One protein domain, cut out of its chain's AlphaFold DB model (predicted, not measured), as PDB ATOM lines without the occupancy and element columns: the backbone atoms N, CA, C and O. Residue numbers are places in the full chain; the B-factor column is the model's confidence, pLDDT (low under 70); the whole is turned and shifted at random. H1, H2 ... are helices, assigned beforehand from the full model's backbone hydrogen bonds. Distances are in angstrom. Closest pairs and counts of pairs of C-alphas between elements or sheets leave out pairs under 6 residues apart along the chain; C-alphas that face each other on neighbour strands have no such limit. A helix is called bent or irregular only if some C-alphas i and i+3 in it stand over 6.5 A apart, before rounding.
ATOM      1  N   GLY A   2     -53.255 -18.379 -19.378       88.88
ATOM      2  CA  GLY A   2     -51.920 -17.843 -19.037       88.88
ATOM      3  C   GLY A   2     -50.804 -18.099 -20.064       88.88
ATOM      4  O   GLY A   2     -50.028 -17.195 -20.344       88.88
ATOM      5  N   ARG A   3     -50.784 -19.274 -20.712       91.06
ATOM      6  CA  ARG A   3     -49.818 -19.597 -21.782       91.06
ATOM      7  C   ARG A   3     -49.858 -18.613 -22.957       91.06
ATOM      8  O   ARG A   3     -48.809 -18.209 -23.439       91.06
ATOM      9  N   ASN A   4     -51.053 -18.229 -23.407       94.62
ATOM     10  CA  ASN A   4     -51.211 -17.351 -24.571       94.62
ATOM     11  C   ASN A   4     -50.820 -15.908 -24.231       94.62
ATOM     12  O   ASN A   4     -50.182 -15.244 -25.039       94.62
ATOM     13  N   ILE A   5     -51.139 -15.450 -23.015       96.06
ATOM     14  CA  ILE A   5     -50.722 -14.130 -22.521       96.06
ATOM     15  C   ILE A   5     -49.196 -14.073 -22.399       96.06
ATOM     16  O   ILE A   5     -48.577 -13.134 -22.887       96.06
ATOM     17  N   ALA A   6     -48.578 -15.103 -21.813       94.44
ATOM     18  CA  ALA A   6     -47.124 -15.190 -21.717       94.44
ATOM     19  C   ALA A   6     -46.455 -15.215 -23.102       94.44
ATOM     20  O   ALA A   6     -45.456 -14.530 -23.302       94.44
ATOM     21  N   ALA A   7     -47.020 -15.951 -24.068       94.50
ATOM     22  CA  ALA A   7     -46.526 -15.977 -25.445       94.50
ATOM     23  C   ALA A   7     -46.640 -14.606 -26.135       94.50
ATOM     24  O   ALA A   7     -45.702 -14.187 -26.807       94.50
ATOM     25  N   LEU A   8     -47.750 -13.886 -25.930       96.81
ATOM     26  CA  LEU A   8     -47.940 -12.538 -26.464       96.81
ATOM     27  C   LEU A   8     -46.922 -11.554 -25.875       96.81
ATOM     28  O   LEU A   8     -46.269 -10.832 -26.620       96.81
ATOM     29  N   LEU A   9     -46.750 -11.556 -24.550       97.56
ATOM     30  CA  LEU A   9     -45.773 -10.700 -23.875       97.56
ATOM     31  C   LEU A   9     -44.344 -11.013 -24.326       97.56
ATOM     32  O   LEU A   9     -43.585 -10.093 -24.619       97.56
ATOM     33  N   ALA A  10     -43.988 -12.294 -24.445       95.25
ATOM     34  CA  ALA A  10     -42.685 -12.702 -24.963       95.25
ATOM     35  C   ALA A  10     -42.473 -12.223 -26.409       95.25
ATOM     36  O   ALA A  10     -41.412 -11.689 -26.721       95.25
ATOM     37  N   GLY A  11     -43.488 -12.354 -27.269       96.44
ATOM     38  CA  GLY A  11     -43.451 -11.858 -28.645       96.44
ATOM     39  C   GLY A  11     -43.299 -10.337 -28.731       96.44
ATOM     40  O   GLY A  11     -42.508  -9.853 -29.535       96.44
ATOM     41  N   LEU A  12     -43.991  -9.585 -27.870       98.00
ATOM     42  CA  LEU A  12     -43.869  -8.126 -27.796       98.00
ATOM     43  C   LEU A  12     -42.476  -7.696 -27.335       98.00
ATOM     44  O   LEU A  12     -41.862  -6.850 -27.979       98.00
ATOM     45  N   VAL A  13     -41.953  -8.298 -26.263       96.56
ATOM     46  CA  VAL A  13     -40.595  -8.011 -25.768       96.56
ATOM     47  C   VAL A  13     -39.551  -8.347 -26.833       96.56
ATOM     48  O   VAL A  13     -38.637  -7.558 -27.061       96.56
ATOM     49  N   PHE A  14     -39.705  -9.479 -27.523       94.62
ATOM     50  CA  PHE A  14     -38.814  -9.880 -28.608       94.62
ATOM     51  C   PHE A  14     -38.860  -8.900 -29.786       94.62
ATOM     52  O   PHE A  14     -37.816  -8.415 -30.213       94.62
ATOM     53  N   GLY A  15     -40.056  -8.555 -30.274       94.81
ATOM     54  CA  GLY A  15     -40.226  -7.608 -31.377       94.81
ATOM     55  C   GLY A  15     -39.693  -6.212 -31.043       94.81
ATOM     56  O   GLY A  15     -38.977  -5.620 -31.846       94.81
ATOM     57  N   LEU A  16     -39.968  -5.710 -29.834       96.31
ATOM     58  CA  LEU A  16     -39.405  -4.446 -29.353       96.31
ATOM     59  C   LEU A  16     -37.877  -4.504 -29.279       96.31
ATOM     60  O   LEU A  16     -37.211  -3.582 -29.739       96.31
ATOM     61  N   GLY A  17     -37.319  -5.602 -28.762       93.31
ATOM     62  CA  GLY A  17     -35.877  -5.823 -28.719       93.31
ATOM     63  C   GLY A  17     -35.239  -5.816 -30.109       93.31
ATOM     64  O   GLY A  17     -34.209  -5.172 -30.298       93.31
ATOM     65  N   LEU A  18     -35.863  -6.463 -31.099       92.81
ATOM     66  CA  LEU A  18     -35.383  -6.468 -32.487       92.81
ATOM     67  C   LEU A  18     -35.365  -5.067 -33.111       92.81
ATOM     68  O   LEU A  18     -34.405  -4.725 -33.801       92.81
ATOM     69  N   THR A  19     -36.396  -4.259 -32.859       93.06
ATOM     70  CA  THR A  19     -36.471  -2.883 -33.369       93.06
ATOM     71  C   THR A  19     -35.448  -1.980 -32.683       93.06
ATOM     72  O   THR A  19     -34.691  -1.300 -33.362       93.06
ATOM     73  N   ILE A  20     -35.369  -2.008 -31.347       92.31
ATOM     74  CA  ILE A  20     -34.446  -1.154 -30.575       92.31
ATOM     75  C   ILE A  20     -32.979  -1.496 -30.878       92.31
ATOM     76  O   ILE A  20     -32.126  -0.614 -30.896       92.31
ATOM     77  N   SER A  21     -32.677  -2.772 -31.122       89.75
ATOM     78  CA  SER A  21     -31.322  -3.227 -31.449       89.75
ATOM     79  C   SER A  21     -30.919  -3.034 -32.914       89.75
ATOM     80  O   SER A  21     -29.800  -3.401 -33.270       89.75
ATOM     81  N   GLU A  22     -31.800  -2.492 -33.767       90.00
ATOM     82  CA  GLU A  22     -31.590  -2.369 -35.219       90.00
ATOM     83  C   GLU A  22     -31.341  -3.720 -35.929       90.00
ATOM     84  O   GLU A  22     -30.875  -3.758 -37.066       90.00
ATOM     85  N   MET A  23     -31.695  -4.856 -35.315       88.38
ATOM     86  CA  MET A  23     -31.545  -6.182 -35.940       88.38
ATOM     87  C   MET A  23     -32.474  -6.392 -37.138       88.38
ATOM     88  O   MET A  23     -32.218  -7.243 -37.988       88.38
ATOM     89  N   VAL A  24     -33.543  -5.599 -37.226       87.88
ATOM     90  CA  VAL A  24     -34.429  -5.545 -38.395       87.88
ATOM     91  C   VAL A  24     -33.775  -4.866 -39.602       87.88
ATOM     92  O   VAL A  24     -34.260  -5.016 -40.723       87.88
ATOM     93  N   ASN A  25     -32.684  -4.121 -39.396       86.00
ATOM     94  CA  ASN A  25     -31.992  -3.383 -40.439       86.00
ATOM     95  C   ASN A  25     -30.904  -4.260 -41.091       86.00
ATOM     96  O   ASN A  25     -29.859  -4.514 -40.479       86.00
ATOM     97  N   PRO A  26     -31.078  -4.694 -42.354       83.00
ATOM     98  CA  PRO A  26     -30.115  -5.574 -43.012       83.00
ATOM     99  C   PRO A  26     -28.739  -4.921 -43.185       83.00
ATOM    100  O   PRO A  26     -27.732  -5.625 -43.188       83.00
ATOM    101  N   ALA A  27     -28.663  -3.588 -43.281       84.44
ATOM    102  CA  ALA A  27     -27.386  -2.889 -43.393       84.44
ATOM    103  C   ALA A  27     -26.539  -3.048 -42.123       84.44
ATOM    104  O   ALA A  27     -25.326  -3.219 -42.221       84.44
ATOM    105  N   LYS A  28     -27.176  -3.059 -40.944       85.81
ATOM    106  CA  LYS A  28     -26.494  -3.245 -39.659       85.81
ATOM    107  C   LYS A  28     -25.907  -4.650 -39.535       85.81
ATOM    108  O   LYS A  28     -24.769  -4.813 -39.106       85.81
ATOM    109  N   VAL A  29     -26.665  -5.655 -39.969       86.75
ATOM    110  CA  VAL A  29     -26.219  -7.055 -39.984       86.75
ATOM    111  C   VAL A  29     -25.077  -7.257 -40.982       86.75
ATOM    112  O   VAL A  29     -24.091  -7.909 -40.654       86.75
ATOM    113  N   LEU A  30     -25.166  -6.664 -42.176       85.75
ATOM    114  CA  LEU A  30     -24.095  -6.735 -43.175       85.75
ATOM    115  C   LEU A  30     -22.814  -6.038 -42.700       85.75
ATOM    116  O   LEU A  30     -21.743  -6.615 -42.844       85.75
ATOM    117  N   ALA A  31     -22.917  -4.853 -42.090       87.00
ATOM    118  CA  ALA A  31     -21.766  -4.140 -41.529       87.00
ATOM    119  C   ALA A  31     -21.083  -4.927 -40.397       87.00
ATOM    120  O   ALA A  31     -19.863  -4.895 -40.267       87.00
ATOM    121  N   PHE A  32     -21.844  -5.693 -39.611       88.19
ATOM    122  CA  PHE A  32     -21.276  -6.601 -38.613       88.19
ATOM    123  C   PHE A  32     -20.527  -7.796 -39.232       88.19
ATOM    124  O   PHE A  32     -19.549  -8.271 -38.657       88.19
ATOM    125  N   LEU A  33     -20.965  -8.292 -40.392       86.38
ATOM    126  CA  LEU A  33     -20.304  -9.399 -41.097       86.38
ATOM    127  C   LEU A  33     -19.114  -8.942 -41.960       86.38
ATOM    128  O   LEU A  33     -18.290  -9.772 -42.346       86.38
ATOM    129  N   ASP A  34     -19.004  -7.645 -42.256       87.31
ATOM    130  CA  ASP A  34     -17.949  -7.055 -43.085       87.31
ATOM    131  C   ASP A  34     -16.630  -6.850 -42.315       87.31
ATOM    132  O   ASP A  34     -16.157  -5.731 -42.129       87.31
ATOM    133  N   LEU A  35     -16.023  -7.948 -41.857       87.25
ATOM    134  CA  LEU A  35     -14.791  -7.946 -41.050       87.25
ATOM    135  C   LEU A  35     -13.570  -7.329 -41.759       87.25
ATOM    136  O   LEU A  35     -12.623  -6.917 -41.095       87.25
ATOM    137  N   PHE A  36     -13.571  -7.299 -43.095       88.06
ATOM    138  CA  PHE A  36     -12.460  -6.792 -43.912       88.06
ATOM    139  C   PHE A  36     -12.714  -5.387 -44.480       88.06
ATOM    140  O   PHE A  36     -11.843  -4.843 -45.159       88.06
ATOM    141  N   GLY A  37     -13.894  -4.815 -44.232       83.25
ATOM    142  CA  GLY A  37     -14.305  -3.505 -44.726       83.25
ATOM    143  C   GLY A  37     -14.669  -2.559 -43.588       83.25
ATOM    144  O   GLY A  37     -13.860  -2.298 -42.698       83.25
ATOM    145  N   ASN A  38     -15.881  -2.005 -43.627       82.31
ATOM    146  CA  ASN A  38     -16.348  -1.050 -42.620       82.31
ATOM    147  C   ASN A  38     -17.051  -1.781 -41.469       82.31
ATOM    148  O   ASN A  38     -18.270  -1.673 -41.301       82.31
ATOM    149  N   TRP A  39     -16.272  -2.564 -40.722       89.00
ATOM    150  CA  TRP A  39     -16.797  -3.431 -39.676       89.00
ATOM    151  C   TRP A  39     -17.440  -2.640 -38.532       89.00
ATOM    152  O   TRP A  39     -16.797  -1.804 -37.896       89.00
ATOM    153  N   ASP A  40     -18.702  -2.948 -38.234       88.12
ATOM    154  CA  ASP A  40     -19.447  -2.369 -37.116       88.12
ATOM    155  C   ASP A  40     -19.673  -3.417 -36.009       88.12
ATOM    156  O   ASP A  40     -20.554  -4.278 -36.127       88.12
ATOM    157  N   PRO A  41     -18.909  -3.368 -34.900       89.62
ATOM    158  CA  PRO A  41     -18.990  -4.364 -33.838       89.62
ATOM    159  C   PRO A  41     -20.190  -4.168 -32.905       89.62
ATOM    160  O   PRO A  41     -20.376  -4.973 -31.990       89.62
ATOM    161  N   SER A  42     -21.020  -3.131 -33.075       88.69
ATOM    162  CA  SER A  42     -22.069  -2.831 -32.092       88.69
ATOM    163  C   SER A  42     -23.098  -3.964 -31.967       88.69
ATOM    164  O   SER A  42     -23.682  -4.160 -30.901       88.69
ATOM    165  N   LEU A  43     -23.299  -4.746 -33.035       88.56
ATOM    166  CA  LEU A  43     -24.195  -5.902 -33.026       88.56
ATOM    167  C   LEU A  43     -23.676  -7.037 -32.125       88.56
ATOM    168  O   LEU A  43     -24.475  -7.777 -31.549       88.56
ATOM    169  N   ALA A  44     -22.356  -7.137 -31.927       90.50
ATOM    170  CA  ALA A  44     -21.748  -8.130 -31.044       90.50
ATOM    171  C   ALA A  44     -22.203  -7.959 -29.589       90.50
ATOM    172  O   ALA A  44     -22.430  -8.951 -28.901       90.50
ATOM    173  N   PHE A  45     -22.390  -6.718 -29.126       90.06
ATOM    174  CA  PHE A  45     -22.890  -6.442 -27.775       90.06
ATOM    175  C   PHE A  45     -24.325  -6.934 -27.590       90.06
ATOM    176  O   PHE A  45     -24.647  -7.528 -26.561       90.06
ATOM    177  N   VAL A  46     -25.169  -6.750 -28.608       91.19
ATOM    178  CA  VAL A  46     -26.548  -7.253 -28.610       91.19
ATOM    179  C   VAL A  46     -26.549  -8.779 -28.587       91.19
ATOM    180  O   VAL A  46     -27.210  -9.381 -27.743       91.19
ATOM    181  N   MET A  47     -25.772  -9.414 -29.470       91.50
ATOM    182  CA  MET A  47     -25.677 -10.874 -29.541       91.50
ATOM    183  C   MET A  47     -25.112 -11.475 -28.250       91.50
ATOM    184  O   MET A  47     -25.681 -12.423 -27.714       91.50
ATOM    185  N   GLY A  48     -24.026 -10.911 -27.722       94.31
ATOM    186  CA  GLY A  48     -23.395 -11.354 -26.482       94.31
ATOM    187  C   GLY A  48     -24.321 -11.199 -25.277       94.31
ATOM    188  O   GLY A  48     -24.505 -12.150 -24.517       94.31
ATOM    189  N   GLY A  49     -24.976 -10.043 -25.140       93.94
ATOM    190  CA  GLY A  49     -25.971  -9.811 -24.092       93.94
ATOM    191  C   GLY A  49     -27.142 -10.791 -24.184       93.94
ATOM    192  O   GLY A  49     -27.500 -11.420 -23.188       93.94
ATOM    193  N   ALA A  50     -27.687 -10.997 -25.386       92.50
ATOM    194  CA  ALA A  50     -28.765 -11.954 -25.618       92.50
ATOM    195  C   ALA A  50     -28.354 -13.394 -25.267       92.50
ATOM    196  O   ALA A  50     -29.124 -14.112 -24.623       92.50
ATOM    197  N   LEU A  51     -27.136 -13.810 -25.633       95.69
ATOM    198  CA  LEU A  51     -26.591 -15.128 -25.298       95.69
ATOM    199  C   LEU A  51     -26.449 -15.317 -23.786       95.69
ATOM    200  O   LEU A  51     -26.876 -16.349 -23.269       95.69
ATOM    201  N   ILE A  52     -25.912 -14.327 -23.067       97.06
ATOM    202  CA  ILE A  52     -25.748 -14.386 -21.604       97.06
ATOM    203  C   ILE A  52     -27.113 -14.486 -20.915       97.06
ATOM    204  O   ILE A  52     -27.324 -15.377 -20.089       97.06
ATOM    205  N   VAL A  53     -28.063 -13.619 -21.281       96.00
ATOM    206  CA  VAL A  53     -29.425 -13.635 -20.721       96.00
ATOM    207  C   VAL A  53     -30.108 -14.977 -20.997       96.00
ATOM    208  O   VAL A  53     -30.709 -15.558 -20.093       96.00
ATOM    209  N   THR A  54     -29.965 -15.513 -22.213       94.88
ATOM    210  CA  THR A  54     -30.530 -16.820 -22.586       94.88
ATOM    211  C   THR A  54     -29.882 -17.957 -21.801       94.88
ATOM    212  O   THR A  54     -30.591 -18.825 -21.292       94.88
ATOM    213  N   ALA A  55     -28.557 -17.949 -21.643       96.69
ATOM    214  CA  ALA A  55     -27.834 -18.968 -20.889       96.69
ATOM    215  C   ALA A  55     -28.275 -19.003 -19.418       96.69
ATOM    216  O   ALA A  55     -28.569 -20.076 -18.884       96.69
ATOM    217  N   ILE A  56     -28.395 -17.834 -18.778       97.31
ATOM    218  CA  ILE A  56     -28.920 -17.711 -17.411       97.31
ATOM    219  C   ILE A  56     -30.382 -18.174 -17.361       97.31
ATOM    220  O   ILE A  56     -30.751 -18.956 -16.483       97.31
ATOM    221  N   GLY A  57     -31.203 -17.748 -18.323       95.00
ATOM    222  CA  GLY A  57     -32.609 -18.135 -18.427       95.00
ATOM    223  C   GLY A  57     -32.798 -19.649 -18.525       95.00
ATOM    224  O   GLY A  57     -33.603 -20.218 -17.789       95.00
ATOM    225  N   TYR A  58     -32.011 -20.325 -19.364       93.94
ATOM    226  CA  TYR A  58     -31.997 -21.784 -19.458       93.94
ATOM    227  C   TYR A  58     -31.463 -22.442 -18.192       93.94
ATOM    228  O   TYR A  58     -32.094 -23.366 -17.684       93.94
ATOM    229  N   ARG A  59     -30.379 -21.939 -17.596       95.00
ATOM    230  CA  ARG A  59     -29.899 -22.478 -16.317       95.00
ATOM    231  C   ARG A  59     -31.004 -22.460 -15.261       95.00
ATOM    232  O   ARG A  59     -31.191 -23.460 -14.576       95.00
ATOM    233  N   LEU A  60     -31.760 -21.367 -15.175       94.75
ATOM    234  CA  LEU A  60     -32.842 -21.180 -14.208       94.75
ATOM    235  C   LEU A  60     -34.137 -21.920 -14.579       94.75
ATOM    236  O   LEU A  60     -34.941 -22.256 -13.711       94.75
ATOM    237  N   ALA A  61     -34.385 -22.162 -15.862       93.38
ATOM    238  CA  ALA A  61     -35.514 -22.974 -16.295       93.38
ATOM    239  C   ALA A  61     -35.268 -24.465 -16.008       93.38
ATOM    240  O   ALA A  61     -36.192 -25.149 -15.579       93.38
ATOM    241  N   TRP A  62     -34.029 -24.948 -16.147       92.56
ATOM    242  CA  TRP A  62     -33.671 -26.354 -15.929       92.56
ATOM    243  C   TRP A  62     -33.559 -26.731 -14.448       92.56
ATOM    244  O   TRP A  62     -33.530 -27.916 -14.131       92.56
ATOM    245  N   THR A  63     -33.537 -25.761 -13.527       93.94
ATOM    246  CA  THR A  63     -33.706 -26.057 -12.093       93.94
ATOM    247  C   THR A  63     -35.149 -26.421 -11.739       93.94
ATOM    248  O   THR A  63     -35.397 -26.932 -10.648       93.94
ATOM    249  N   ARG A  64     -36.114 -26.171 -12.635       92.06
ATOM    250  CA  ARG A  64     -37.521 -26.518 -12.420       92.06
ATOM    251  C   ARG A  64     -37.844 -27.890 -13.013       92.06
ATOM    252  O   ARG A  64     -37.407 -28.190 -14.120       92.06
ATOM    253  N   PRO A  65     -38.697 -28.690 -12.349       91.44
ATOM    254  CA  PRO A  65     -39.111 -29.994 -12.868       91.44
ATOM    255  C   PRO A  65     -40.024 -29.887 -14.100       91.44
ATOM    256  O   PRO A  65     -40.077 -30.804 -14.915       91.44
ATOM    257  N   LYS A  66     -40.752 -28.772 -14.252       92.81
ATOM    258  CA  LYS A  66     -41.649 -28.516 -15.387       92.81
ATOM    259  C   LYS A  66     -41.767 -27.017 -15.703       92.81
ATOM    260  O   LYS A  66     -41.497 -26.195 -14.820       92.81
ATOM    261  N   PRO A  67     -42.191 -26.642 -16.927       92.50
ATOM    262  CA  PRO A  67     -42.497 -25.255 -17.264       92.50
ATOM    263  C   PRO A  67     -43.647 -24.693 -16.418       92.50
ATOM    264  O   PRO A  67     -44.510 -25.427 -15.948       92.50
ATOM    265  N   VAL A  68     -43.711 -23.366 -16.281       92.25
ATOM    266  CA  VAL A  68     -44.758 -22.690 -15.487       92.25
ATOM    267  C   VAL A  68     -46.147 -22.814 -16.132       92.25
ATOM    268  O   VAL A  68     -47.141 -22.985 -15.436       92.25
ATOM    269  N   PHE A  69     -46.220 -22.755 -17.465       92.56
ATOM    270  CA  PHE A  69     -47.481 -22.738 -18.224       92.56
ATOM    271  C   PHE A  69     -47.704 -23.991 -19.091       92.56
ATOM    272  O   PHE A  69     -48.516 -23.962 -20.020       92.56
ATOM    273  N   ALA A  70     -46.968 -25.076 -18.831       90.62
ATOM    274  CA  ALA A  70     -47.099 -26.347 -19.544       90.62
ATOM    275  C   ALA A  70     -46.761 -27.539 -18.634       90.62
ATOM    276  O   ALA A  70     -46.083 -27.390 -17.623       90.62
ATOM    277  N   GLU A  71     -47.225 -28.731 -19.003       90.62
ATOM    278  CA  GLU A  71     -47.069 -29.936 -18.176       90.62
ATOM    279  C   GLU A  71     -45.657 -30.526 -18.218       90.62
ATOM    280  O   GLU A  71     -45.208 -31.118 -17.239       90.62
ATOM    281  N   ARG A  72     -44.941 -30.340 -19.332       91.88
ATOM    282  CA  ARG A  72     -43.577 -30.843 -19.533       91.88
ATOM    283  C   ARG A  72     -42.794 -29.968 -20.504       91.88
ATOM    284  O   ARG A  72     -43.384 -29.308 -21.361       91.88
ATOM    285  N   PHE A  73     -41.469 -30.001 -20.401       91.00
ATOM    286  CA  PHE A  73     -40.595 -29.419 -21.417       91.00
ATOM    287  C   PHE A  73     -40.690 -30.226 -22.720       91.00
ATOM    288  O   PHE A  73     -40.679 -31.455 -22.699       91.00
ATOM    289  N   GLN A  74     -40.778 -29.535 -23.855       89.38
ATOM    290  CA  GLN A  74     -40.778 -30.142 -25.188       89.38
ATOM    291  C   GLN A  74     -39.388 -29.996 -25.810       89.38
ATOM    292  O   GLN A  74     -39.157 -29.124 -26.642       89.38
ATOM    293  N   VAL A  75     -38.439 -30.815 -25.359       88.25
ATOM    294  CA  VAL A  75     -37.068 -30.795 -25.885       88.25
ATOM    295  C   VAL A  75     -36.941 -31.856 -26.985       88.25
ATOM    296  O   VAL A  75     -37.287 -33.011 -26.729       88.25
ATOM    297  N   PRO A  76     -36.461 -31.510 -28.193       84.75
ATOM    298  CA  PRO A  76     -36.209 -32.489 -29.247       84.75
ATOM    299  C   PRO A  76     -35.218 -33.565 -28.787       84.75
ATOM    300  O   PRO A  76     -34.150 -33.253 -28.261       84.75
TER     301      PRO A  76
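This is residues 2 to 76 of the 116 residues of an uncharacterized protein of Hyphomonas atlantica (UniProt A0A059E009). Two long helices, H1 and H3, run opposite ways as the long sides of an open, hollow frame, with a clear gap between them, and the short helix H2 lies across one end. At the other end, the stretch from residue 63 to 76, with no named element, first turns from the end of H3 toward the side of H1, to about residue 67, and then turns away again to end at Pro 76, whose C-alpha is 23.8 A from that of Gly 2. The printed part has 75 residues with three named helices in the order H1, H2, H3 and no named strand, and its class is all helix. It is loose, with a radius of gyration of the C-alphas of 16.3 A, and its outline is a rod spanning 50 by 23 by 20 A.

H1, residues 2 to 20, touches no helix. Residues 8 to 14, which belong to H1, stand free. A tight link of 5 residues joins H1 to H2, residues 26 to 33, yet these two helices are apart. A short link of 8 residues joins H2 to H3, residues 42 to 62. H2 and H3 touch, with 5 pairs of C-alphas within 8 A; the closest C-alphas are those of Phe 32 and Leu 43, 6.3 A apart. H3 touches H2 with residues 42 to 44 alone. The lines of H2 and H3 stand about perpendicular, at 87 degrees, and their centres are 20.4 A apart. H1 and H3 are apart. Residues 51 to 60, which belong to H3, stand free. In H1 and H2 every pair of O i and N i+4 is within hydrogen-bond range; in H3, 16 of 17 are.

H1 begins at C-alpha 2, at (-51.920, -17.843, -19.037), and runs 26.8 A from the first to the last C-alpha, Gly 2 to Ile 20. H2 goes from Pro 26 to Leu 33, and its C-alpha 26 is at (-30.115, -5.574, -43.012). H3, the longest helix with 21 residues, runs 30.8 A from the C-alpha of Ser 42 to that of Trp 62, at (-33.671, -26.354, -15.929). No helix is bent or irregular.

The two C-alphas farthest apart are those of Gly 37 and Glu 71, at 49.8 A, while the first and last printed C-alphas, of Gly 2 and Pro 76, are 23.8 A apart. Residues 63 to 76 have no named element, and their C-alphas lie 18 to 24 A from the mean of all C-alphas. The printed part has no cut, and neither link is long. The mean pLDDT of the printed part is 91.5, and no printed residue is under 70; H2 has a mean of 86, H1 of 95 and H3 of 94.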